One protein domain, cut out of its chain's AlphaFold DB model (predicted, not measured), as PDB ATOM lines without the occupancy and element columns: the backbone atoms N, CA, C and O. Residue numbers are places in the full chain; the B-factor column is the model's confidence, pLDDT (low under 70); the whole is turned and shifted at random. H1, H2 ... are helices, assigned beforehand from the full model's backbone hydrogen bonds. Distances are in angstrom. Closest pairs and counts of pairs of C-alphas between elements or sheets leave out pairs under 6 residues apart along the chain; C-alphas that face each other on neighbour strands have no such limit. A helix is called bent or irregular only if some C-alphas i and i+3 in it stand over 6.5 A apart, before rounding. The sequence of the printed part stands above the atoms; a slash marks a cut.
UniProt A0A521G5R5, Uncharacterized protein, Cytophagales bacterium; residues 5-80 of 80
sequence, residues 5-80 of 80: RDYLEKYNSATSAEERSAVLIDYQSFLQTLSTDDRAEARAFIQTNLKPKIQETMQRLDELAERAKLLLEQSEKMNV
ATOM      1  N   ARG A   5       0.204  32.939 -17.065       88.31
ATOM      2  CA  ARG A   5       1.480  32.275 -16.765       88.31
ATOM      3  C   ARG A   5       1.290  30.894 -16.136       88.31
ATOM      4  O   ARG A   5       1.977  29.960 -16.536       88.31
ATOM      5  N   ASP A   6       0.333  30.748 -15.227       90.88
ATOM      6  CA  ASP A   6       0.068  29.471 -14.552       90.88
ATOM      7  C   ASP A   6      -0.456  28.417 -15.539       90.88
ATOM      8  O   ASP A   6      -0.095  27.243 -15.466       90.88
ATOM      9  N   TYR A   7      -1.277  28.834 -16.510       88.56
ATOM     10  CA  TYR A   7      -1.745  27.951 -17.583       88.56
ATOM     11  C   TYR A   7      -0.610  27.504 -18.508       88.56
ATOM     12  O   TYR A   7      -0.566  26.340 -18.907       88.56
ATOM     13  N   LEU A   8       0.341  28.391 -18.807       86.81
ATOM     14  CA  LEU A   8       1.535  28.046 -19.578       86.81
ATOM     15  C   LEU A   8       2.405  27.006 -18.856       86.81
ATOM     16  O   LEU A   8       2.863  26.045 -19.474       86.81
ATOM     17  N   GLU A   9       2.625  27.179 -17.554       89.75
ATOM     18  CA  GLU A   9       3.385  26.228 -16.736       89.75
ATOM     19  C   GLU A   9       2.705  24.859 -16.667       89.75
ATOM     20  O   GLU A   9       3.360  23.835 -16.885       89.75
ATOM     21  N   LYS A  10       1.383  24.831 -16.455       89.62
ATOM     22  CA  LYS A  10       0.598  23.589 -16.492       89.62
ATOM     23  C   LYS A  10       0.686  22.902 -17.853       89.62
ATOM     24  O   LYS A  10       0.891  21.694 -17.906       89.62
ATOM     25  N   TYR A  11       0.598  23.660 -18.945       87.62
ATOM     26  CA  TYR A  11       0.700  23.114 -20.299       87.62
ATOM     27  C   TYR A  11       2.081  22.500 -20.569       87.62
ATOM     28  O   TYR A  11       2.180  21.421 -21.148       87.62
ATOM     29  N   ASN A  12       3.153  23.161 -20.124       86.06
ATOM     30  CA  ASN A  12       4.520  22.657 -20.282       86.06
ATOM     31  C   ASN A  12       4.821  21.442 -19.394       86.06
ATOM     32  O   ASN A  12       5.661  20.621 -19.762       86.06
ATOM     33  N   SER A  13       4.144  21.330 -18.252       88.94
ATOM     34  CA  SER A  13       4.290  20.211 -17.315       88.94
ATOM     35  C   SER A  13       3.420  19.003 -17.688       88.94
ATOM     36  O   SER A  13       3.635  17.916 -17.159       88.94
ATOM     37  N   ALA A  14       2.457  19.175 -18.598       89.19
ATOM     38  CA  ALA A  14       1.587  18.108 -19.075       89.19
ATOM     39  C   ALA A  14       2.356  17.089 -19.934       89.19
ATOM     40  O   ALA A  14       3.014  17.425 -20.932       89.19
ATOM     41  N   THR A  15       2.226  15.820 -19.558       87.00
ATOM     42  CA  THR A  15       2.962  14.687 -20.130       87.00
ATOM     43  C   THR A  15       2.215  14.009 -21.272       87.00
ATOM     44  O   THR A  15       2.840  13.355 -22.108       87.00
ATOM     45  N   SER A  16       0.898  14.211 -21.363       86.62
ATOM     46  CA  SER A  16       0.048  13.626 -22.401       86.62
ATOM     47  C   SER A  16      -0.682  14.680 -23.240       86.62
ATOM     48  O   SER A  16      -0.845  15.839 -22.851       86.62
ATOM     49  N   ALA A  17      -1.134  14.274 -24.430       80.69
ATOM     50  CA  ALA A  17      -1.967  15.121 -25.287       80.69
ATOM     51  C   ALA A  17      -3.320  15.454 -24.631       80.69
ATOM     52  O   ALA A  17      -3.843  16.552 -24.808       80.69
ATOM     53  N   GLU A  18      -3.853  14.523 -23.841       86.19
ATOM     54  CA  GLU A  18      -5.122  14.655 -23.126       86.19
ATOM     55  C   GLU A  18      -5.023  15.695 -22.001       86.19
ATOM     56  O   GLU A  18      -5.852  16.601 -21.918       86.19
ATOM     57  N   GLU A  19      -3.936  15.662 -21.222       85.06
ATOM     58  CA  GLU A  19      -3.637  16.674 -20.201       85.06
ATOM     59  C   GLU A  19      -3.453  18.064 -20.819       85.06
ATOM     60  O   GLU A  19      -3.981  19.053 -20.313       85.06
ATOM     61  N   ARG A  20      -2.752  18.156 -21.956       83.81
ATOM     62  CA  ARG A  20      -2.591  19.427 -22.682       83.81
ATOM     63  C   ARG A  20      -3.924  19.980 -23.174       83.81
ATOM     64  O   ARG A  20      -4.139  21.187 -23.091       83.81
ATOM     65  N   SER A  21      -4.809  19.114 -23.666       83.06
ATOM     66  CA  SER A  21      -6.154  19.498 -24.102       83.06
ATOM     67  C   SER A  21      -6.981  20.045 -22.934       83.06
ATOM     68  O   SER A  21      -7.560  21.125 -23.049       83.06
ATOM     69  N   ALA A  22      -6.950  19.373 -21.779       87.06
ATOM     70  CA  ALA A  22      -7.632  19.833 -20.569       87.06
ATOM     71  C   ALA A  22      -7.145  21.225 -20.119       87.06
ATOM     72  O   ALA A  22      -7.957  22.111 -19.864       87.06
ATOM     73  N   VAL A  23      -5.828  21.466 -20.123       87.25
ATOM     74  CA  VAL A  23      -5.259  22.782 -19.773       87.25
ATOM     75  C   VAL A  23      -5.726  23.887 -20.732       87.25
ATOM     76  O   VAL A  23      -5.976  25.011 -20.296       87.25
ATOM     77  N   LEU A  24      -5.866  23.591 -22.030       84.06
ATOM     78  CA  LEU A  24      -6.363  24.557 -23.017       84.06
ATOM     79  C   LEU A  24      -7.856  24.869 -22.840       84.06
ATOM     80  O   LEU A  24      -8.258  26.018 -23.035       84.06
ATOM     81  N   ILE A  25      -8.662  23.875 -22.460       85.12
ATOM     82  CA  ILE A  25     -10.084  24.060 -22.144       85.12
ATOM     83  C   ILE A  25     -10.231  24.954 -20.908       85.12
ATOM     84  O   ILE A  25     -10.932  25.965 -20.964       85.12
ATOM     85  N   ASP A  26      -9.498  24.662 -19.833       85.56
ATOM     86  CA  ASP A  26      -9.538  25.481 -18.618       85.56
ATOM     87  C   ASP A  26      -9.052  26.916 -18.879       85.56
ATOM     88  O   ASP A  26      -9.590  27.881 -18.329       85.56
ATOM     89  N   TYR A  27      -8.049  27.079 -19.748       87.06
ATOM     90  CA  TYR A  27      -7.569  28.391 -20.171       87.06
ATOM     91  C   TYR A  27      -8.636  29.175 -20.953       87.06
ATOM     92  O   TYR A  27      -8.805  30.374 -20.727       87.06
ATOM     93  N   GLN A  28      -9.398  28.521 -21.836       80.44
ATOM     94  CA  GLN A  28     -10.531  29.147 -22.532       80.44
ATOM     95  C   GLN A  28     -11.590  29.654 -21.547       80.44
ATOM     96  O   GLN A  28     -12.050  30.789 -21.680       80.44
ATOM     97  N   SER A  29     -11.930  28.857 -20.531       85.00
ATOM     98  CA  SER A  29     -12.856  29.277 -19.476       85.00
ATOM     99  C   SER A  29     -12.317  30.470 -18.687       85.00
ATOM    100  O   SER A  29     -13.050  31.429 -18.456       85.00
ATOM    101  N   PHE A  30     -11.025  30.480 -18.349       87.50
ATOM    102  CA  PHE A  30     -10.376  31.634 -17.723       87.50
ATOM    103  C   PHE A  30     -10.495  32.899 -18.581       87.50
ATOM    104  O   PHE A  30     -10.910  33.942 -18.074       87.50
ATOM    105  N   LEU A  31     -10.224  32.815 -19.885       78.81
ATOM    106  CA  LEU A  31     -10.337  33.963 -20.788       78.81
ATOM    107  C   LEU A  31     -11.752  34.560 -20.823       78.81
ATOM    108  O   LEU A  31     -11.890  35.773 -20.990       78.81
ATOM    109  N   GLN A  32     -12.795  33.743 -20.656       80.50
ATOM    110  CA  GLN A  32     -14.180  34.222 -20.602       80.50
ATOM    111  C   GLN A  32     -14.478  35.056 -19.349       80.50
ATOM    112  O   GLN A  32     -15.363  35.907 -19.397       80.50
ATOM    113  N   THR A  33     -13.722  34.864 -18.263       85.69
ATOM    114  CA  THR A  33     -13.856  35.652 -17.023       85.69
ATOM    115  C   THR A  33     -13.158  37.011 -17.080       85.69
ATOM    116  O   THR A  33     -13.409  37.865 -16.234       85.69
ATOM    117  N   LEU A  34     -12.291  37.218 -18.073       81.06
ATOM    118  CA  LEU A  34     -11.535  38.451 -18.252       81.06
ATOM    119  C   LEU A  34     -12.312  39.487 -19.068       81.06
ATOM    120  O   LEU A  34     -13.108  39.139 -19.953       81.06
ATOM    121  N   SER A  35     -11.994  40.760 -18.815       85.62
ATOM    122  CA  SER A  35     -12.372  41.876 -19.683       85.62
ATOM    123  C   SER A  35     -11.760  41.709 -21.081       85.62
ATOM    124  O   SER A  35     -10.848  40.906 -21.287       85.62
ATOM    125  N   THR A  36     -12.266  42.447 -22.070       76.12
ATOM    126  CA  THR A  36     -11.763  42.365 -23.451       76.12
ATOM    127  C   THR A  36     -10.269  42.684 -23.542       76.12
ATOM    128  O   THR A  36      -9.547  41.970 -24.241       76.12
ATOM    129  N   ASP A  37      -9.808  43.697 -22.808       79.38
ATOM    130  CA  ASP A  37      -8.414  44.149 -22.829       79.38
ATOM    131  C   ASP A  37      -7.502  43.128 -22.132       79.38
ATOM    132  O   ASP A  37      -6.545  42.637 -22.738       79.38
ATOM    133  N   ASP A  38      -7.874  42.668 -20.932       80.44
ATOM    134  CA  ASP A  38      -7.114  41.648 -20.191       80.44
ATOM    135  C   ASP A  38      -7.052  40.312 -20.950       80.44
ATOM    136  O   ASP A  38      -6.057  39.585 -20.925       80.44
ATOM    137  N   ARG A  39      -8.129  39.971 -21.668       81.62
ATOM    138  CA  ARG A  39      -8.186  38.789 -22.532       81.62
ATOM    139  C   ARG A  39      -7.211  38.906 -23.699       81.62
ATOM    140  O   ARG A  39      -6.597  37.901 -24.070       81.62
ATOM    141  N   ALA A  40      -7.088  40.092 -24.295       77.19
ATOM    142  CA  ALA A  40      -6.143  40.343 -25.375       77.19
ATOM    143  C   ALA A  40      -4.696  40.235 -24.873       77.19
ATOM    144  O   ALA A  40      -3.886  39.559 -25.511       77.19
ATOM    145  N   GLU A  41      -4.395  40.793 -23.699       85.12
ATOM    146  CA  GLU A  41      -3.077  40.679 -23.064       85.12
ATOM    147  C   GLU A  41      -2.717  39.228 -22.719       85.12
ATOM    148  O   GLU A  41      -1.641  38.746 -23.085       85.12
ATOM    149  N   ALA A  42      -3.637  38.486 -22.095       82.88
ATOM    150  CA  ALA A  42      -3.442  37.075 -21.767       82.88
ATOM    151  C   ALA A  42      -3.188  36.222 -23.023       82.88
ATOM    152  O   ALA A  42      -2.275  35.388 -23.045       82.88
ATOM    153  N   ARG A  43      -3.946  36.469 -24.102       81.19
ATOM    154  CA  ARG A  43      -3.735  35.816 -25.402       81.19
ATOM    155  C   ARG A  43      -2.384  36.167 -26.005       81.19
ATOM    156  O   ARG A  43      -1.685  35.252 -26.433       81.19
ATOM    157  N   ALA A  44      -2.006  37.443 -26.021       82.12
ATOM    158  CA  ALA A  44      -0.727  37.888 -26.563       82.12
ATOM    159  C   ALA A  44       0.455  37.268 -25.801       82.12
ATOM    160  O   ALA A  44       1.409  36.790 -26.420       82.12
ATOM    161  N   PHE A  45       0.365  37.195 -24.471       85.88
ATOM    162  CA  PHE A  45       1.359  36.537 -23.626       85.88
ATOM    163  C   PHE A  45       1.504  35.050 -23.974       85.88
ATOM    164  O   PHE A  45       2.604  34.583 -24.275       85.88
ATOM    165  N   ILE A  46       0.396  34.305 -23.988       80.69
ATOM    166  CA  ILE A  46       0.396  32.872 -24.301       80.69
ATOM    167  C   ILE A  46       0.899  32.616 -25.724       80.69
ATOM    168  O   ILE A  46       1.781  31.784 -25.916       80.69
ATOM    169  N   GLN A  47       0.414  33.368 -26.715       76.75
ATOM    170  CA  GLN A  47       0.842  33.235 -28.107       76.75
ATOM    171  C   GLN A  47       2.328  33.530 -28.290       76.75
ATOM    172  O   GLN A  47       2.981  32.838 -29.062       76.75
ATOM    173  N   THR A  48       2.877  34.520 -27.588       79.19
ATOM    174  CA  THR A  48       4.303  34.867 -27.675       79.19
ATOM    175  C   THR A  48       5.183  33.755 -27.110       79.19
ATOM    176  O   THR A  48       6.205  33.416 -27.703       79.19
ATOM    177  N   ASN A  49       4.760  33.138 -26.005       75.25
ATOM    178  CA  ASN A  49       5.544  32.115 -25.311       75.25
ATOM    179  C   ASN A  49       5.334  30.694 -25.861       75.25
ATOM    180  O   ASN A  49       6.218  29.849 -25.739       75.25
ATOM    181  N   LEU A  50       4.191  30.421 -26.495       67.06
ATOM    182  CA  LEU A  50       3.891  29.132 -27.119       67.06
ATOM    183  C   LEU A  50       4.116  29.114 -28.636       67.06
ATOM    184  O   LEU A  50       4.117  28.030 -29.217       67.06
ATOM    185  N   LYS A  51       4.354  30.264 -29.288       59.97
ATOM    186  CA  LYS A  51       4.519  30.398 -30.751       59.97
ATOM    187  C   LYS A  51       5.423  29.340 -31.399       59.97
ATOM    188  O   LYS A  51       5.007  28.807 -32.421       59.97
ATOM    189  N   PRO A  52       6.576  28.948 -30.823       55.16
ATOM    190  CA  PRO A  52       7.427  27.938 -31.452       55.16
ATOM    191  C   PRO A  52       6.862  26.503 -31.407       55.16
ATOM    192  O   PRO A  52       7.341  25.652 -32.143       55.16
ATOM    193  N   LYS A  53       5.878  26.209 -30.540       55.34
ATOM    194  CA  LYS A  53       5.310  24.856 -30.332       55.34
ATOM    195  C   LYS A  53       3.812  24.741 -30.647       55.34
ATOM    196  O   LYS A  53       3.322  23.640 -30.861       55.34
ATOM    197  N   ILE A  54       3.089  25.860 -30.675       50.38
ATOM    198  CA  ILE A  54       1.634  25.926 -30.880       50.38
ATOM    199  C   ILE A  54       1.241  26.411 -32.275       50.38
ATOM    200  O   ILE A  54       0.102  26.178 -32.671       50.38
ATOM    201  N   GLN A  55       2.154  27.004 -33.056       51.16
ATOM    202  CA  GLN A  55       1.852  27.447 -34.426       51.16
ATOM    203  C   GLN A  55       1.169  26.360 -35.264       51.16
ATOM    204  O   GLN A  55       0.178  26.647 -35.921       51.16
ATOM    205  N   GLU A  56       1.605  25.107 -35.143       55.62
ATOM    206  CA  GLU A  56       1.032  23.993 -35.904       55.62
ATOM    207  C   GLU A  56      -0.376  23.583 -35.429       55.62
ATOM    208  O   GLU A  56      -1.216  23.164 -36.221       55.62
ATOM    209  N   THR A  57      -0.666  23.716 -34.131       56.34
ATOM    210  CA  THR A  57      -1.971  23.332 -33.561       56.34
ATOM    211  C   THR A  57      -2.991  24.464 -33.667       56.34
ATOM    212  O   THR A  57      -4.156  24.206 -33.950       56.34
ATOM    213  N   MET A  58      -2.571  25.723 -33.503       52.78
ATOM    214  CA  MET A  58      -3.459  26.876 -33.684       52.78
ATOM    215  C   MET A  58      -3.819  27.115 -35.147       52.78
ATOM    216  O   MET A  58      -4.981  27.393 -35.407       52.78
ATOM    217  N   GLN A  59      -2.900  26.899 -36.099       53.25
ATOM    218  CA  GLN A  59      -3.272  26.904 -37.521       53.25
ATOM    219  C   GLN A  59      -4.379  25.891 -37.816       53.25
ATOM    220  O   GLN A  59      -5.359  26.227 -38.469       53.25
ATOM    221  N   ARG A  60      -4.268  24.671 -37.276       59.25
ATOM    222  CA  ARG A  60      -5.298  23.638 -37.458       59.25
ATOM    223  C   ARG A  60      -6.635  24.022 -36.827       59.25
ATOM    224  O   ARG A  60      -7.676  23.709 -37.392       59.25
ATOM    225  N   LEU A  61      -6.628  24.679 -35.668       58.53
ATOM    226  CA  LEU A  61      -7.860  25.124 -35.009       58.53
ATOM    227  C   LEU A  61      -8.529  26.290 -35.750       58.53
ATOM    228  O   LEU A  61      -9.749  26.265 -35.903       58.53
ATOM    229  N   ASP A  62      -7.758  27.252 -36.260       49.56
ATOM    230  CA  ASP A  62      -8.284  28.353 -37.080       49.56
ATOM    231  C   ASP A  62      -8.841  27.833 -38.418       49.56
ATOM    232  O   ASP A  62      -9.934  28.222 -38.830       49.56
ATOM    233  N   GLU A  63      -8.162  26.875 -39.060       63.81
ATOM    234  CA  GLU A  63      -8.669  26.202 -40.266       63.81
ATOM    235  C   GLU A  63      -9.977  25.440 -40.010       63.81
ATOM    236  O   GLU A  63     -10.885  25.452 -40.844       63.81
ATOM    237  N   LEU A  64     -10.094  24.769 -38.861       64.38
ATOM    238  CA  LEU A  64     -11.315  24.060 -38.477       64.38
ATOM    239  C   LEU A  64     -12.466  25.026 -38.174       64.38
ATOM    240  O   LEU A  64     -13.598  24.758 -38.579       64.38
ATOM    241  N   ALA A  65     -12.187  26.151 -37.512       61.19
ATOM    242  CA  ALA A  65     -13.178  27.188 -37.245       61.19
ATOM    243  C   ALA A  65     -13.698  27.827 -38.545       61.19
ATOM    244  O   ALA A  65     -14.910  27.984 -38.709       61.19
ATOM    245  N   GLU A  66     -12.813  28.114 -39.502       61.88
ATOM    246  CA  GLU A  66     -13.204  28.677 -40.799       61.88
ATOM    247  C   GLU A  66     -14.015  27.673 -41.634       61.88
ATOM    248  O   GLU A  66     -15.035  28.027 -42.228       61.88
ATOM    249  N   ARG A  67     -13.645  26.385 -41.618       66.38
ATOM    250  CA  ARG A  67     -14.444  25.328 -42.265       66.38
ATOM    251  C   ARG A  67     -15.834  25.192 -41.651       66.38
ATOM    252  O   ARG A  67     -16.803  25.041 -42.391       66.38
ATOM    253  N   ALA A  68     -15.944  25.249 -40.326       68.00
ATOM    254  CA  ALA A  68     -17.234  25.193 -39.645       68.00
ATOM    255  C   ALA A  68     -18.122  26.387 -40.032       68.00
ATOM    256  O   ALA A  68     -19.303  26.205 -40.320       68.00
ATOM    257  N   LYS A  69     -17.544  27.589 -40.117       71.12
ATOM    258  CA  LYS A  69     -18.244  28.798 -40.560       71.12
ATOM    259  C   LYS A  69     -18.742  28.688 -42.006       71.12
ATOM    260  O   LYS A  69     -19.910  28.957 -42.266       71.12
ATOM    261  N   LEU A  70     -17.897  28.224 -42.928       75.69
ATOM    262  CA  LEU A  70     -18.272  28.027 -44.333       75.69
ATOM    263  C   LEU A  70     -19.395  26.995 -44.505       75.69
ATOM    264  O   LEU A  70     -20.283  27.183 -45.334       75.69
ATOM    265  N   LEU A  71     -19.378  25.916 -43.718       75.31
ATOM    266  CA  LEU A  71     -20.441  24.908 -43.726       75.31
ATOM    267  C   LEU A  71     -21.767  25.467 -43.197       75.31
ATOM    268  O   LEU A  71     -22.816  25.182 -43.773       75.31
ATOM    269  N   LEU A  72     -21.723  26.287 -42.143       73.75
ATOM    270  CA  LEU A  72     -22.907  26.968 -41.617       73.75
ATOM    271  C   LEU A  72     -23.503  27.919 -42.664       73.75
ATOM    272  O   LEU A  72     -24.680  27.791 -42.988       73.75
ATOM    273  N   GLU A  73     -22.685  28.768 -43.288       75.75
ATOM    274  CA  GLU A  73     -23.133  29.691 -44.341       75.75
ATOM    275  C   GLU A  73     -23.692  28.965 -45.581       75.75
ATOM    276  O   GLU A  73     -24.644  29.434 -46.206       75.75
ATOM    277  N   GLN A  74     -23.125  27.813 -45.960       71.81
ATOM    278  CA  GLN A  74     -23.670  26.982 -47.042       71.81
ATOM    279  C   GLN A  74     -25.006  26.342 -46.660       71.81
ATOM    280  O   GLN A  74     -25.922  26.309 -47.481       71.81
ATOM    281  N   SER A  75     -25.132  25.858 -45.421       66.69
ATOM    282  CA  SER A  75     -26.375  25.259 -44.929       66.69
ATOM    283  C   SER A  75     -27.515  26.278 -44.846       66.69
ATOM    284  O   SER A  75     -28.650  25.956 -45.193       66.69
ATOM    285  N   GLU A  76     -27.208  27.526 -44.484       62.62
ATOM    286  CA  GLU A  76     -28.170  28.629 -44.487       62.62
ATOM    287  C   GLU A  76     -28.594  29.005 -45.910       62.62
ATOM    288  O   GLU A  76     -29.775  29.226 -46.152       62.62
ATOM    289  N   LYS A  77     -27.668  29.003 -46.879       61.19
ATOM    290  CA  LYS A  77     -27.982  29.272 -48.295       61.19
ATOM    291  C   LYS A  77     -28.767  28.158 -48.992       61.19
ATOM    292  O   LYS A  77     -29.405  28.435 -49.996       61.19
ATOM    293  N   MET A  78     -28.692  26.917 -48.510       58.53
ATOM    294  CA  MET A  78     -29.456  25.783 -49.051       58.53
ATOM    295  C   MET A  78     -30.889  25.688 -48.506       58.53
ATOM    296  O   MET A  78     -31.707  24.988 -49.098       58.53
ATOM    297  N   ASN A  79     -31.180  26.348 -47.381       54.53
ATOM    298  CA  ASN A  79     -32.496  26.366 -46.731       54.53
ATOM    299  C   ASN A  79     -33.326  27.630 -47.052       54.53
ATOM    300  O   ASN A  79     -34.386  27.822 -46.449       54.53
ATOM    301  N   VAL A  80     -32.859  28.473 -47.981       46.53
ATOM    302  CA  VAL A  80     -33.581  29.616 -48.579       46.53
ATOM    303  C   VAL A  80     -33.884  29.293 -50.035       46.53
ATOM    304  O   VAL A  80     -35.022  29.578 -50.467       46.53
TER     305      VAL A  80
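What this domain is: This is residues 5 to 80 of the 80 residues of an uncharacterized protein of Cytophagales bacterium (UniProt A0A521G5R5). A small body of three helical pieces, H1, H2 and the first arm of H3, folds back and forth in a loose triangle, and from it a long helical arm leaves, of which residues 59 to 80 stick out free. H3 turns sharply near residues 50 and 51, and its arms H3a and H3b make a V. The printed part has 76 residues with three named helices, H1, H2 and H3 in that order, no named strand, and the class all helix. The whole is loose, with a radius of gyration of the C-alphas of 15.5 A, and elongated, spanning 49 by 30 by 20 A.

How they stand to each other: The longest helix, H3, residues 36 to 78, was assigned as one helix by its hydrogen bonds but is bent: C-alphas 49 and 52 are 7.7 A apart. Its arms are H3a, residues 36 to 49, and H3b, residues 52 to 78, at a steep tilt of 50 degrees, opposite ways. They are close but not clearly touching; their closest C-alphas, those of Gln 47 and Ile 54, are 7.9 A apart. H3b is itself irregular, with C-alphas 53 and 56 at 7.1 A. H2, residues 17 to 33, only just touches H3a, with 3 pairs of C-alphas within 8 A, through residues 31 to 32 of H2 and 39 to 42 of H3a alone; the closest C-alphas are those of Leu 31 and Arg 39, 5.6 A apart. H2 and H3a form a helical hairpin at a shallow tilt of 27 degrees, opposite ways. H1, residues 5 to 13, forms another helical hairpin with H2: they touch, closest at the C-alphas of Tyr 11 and Arg 20, 5.5 A apart, at a shallow tilt of 9 degrees, opposite ways. H1 and H3a are close but not clearly touching, with the C-alphas of Leu 8 and Ile 46 closest at 6.8 A. H3b is apart from H1 and H2. Each O i to N i+4 pair is within hydrogen-bond range in H1 and H3a, against 12 of 13 in H2 and 20 of 23 in H3b.

Where its parts are: H3b measures 40.9 A from first to last C-alpha and ends at C-alpha 78, (-29.456, 25.783, -49.051). H3a measures 20.2 A, H2 25.1 A and H1 12.4 A. H1 begins at C-alpha 5, (1.480, 32.275, -16.765).

The domain as a whole: The C-alphas farthest apart are those of Ser 13 and Val 80, 50.0 A. Without residues 59 to 80, the body spans 31 by 21 by 17 A. Both links, H1 to H2 and H2 to H3, are tight, and the printed part has no cut. The mean pLDDT of the printed part is 74.8; residues 50 to 68 and 75 to 80 are under 70.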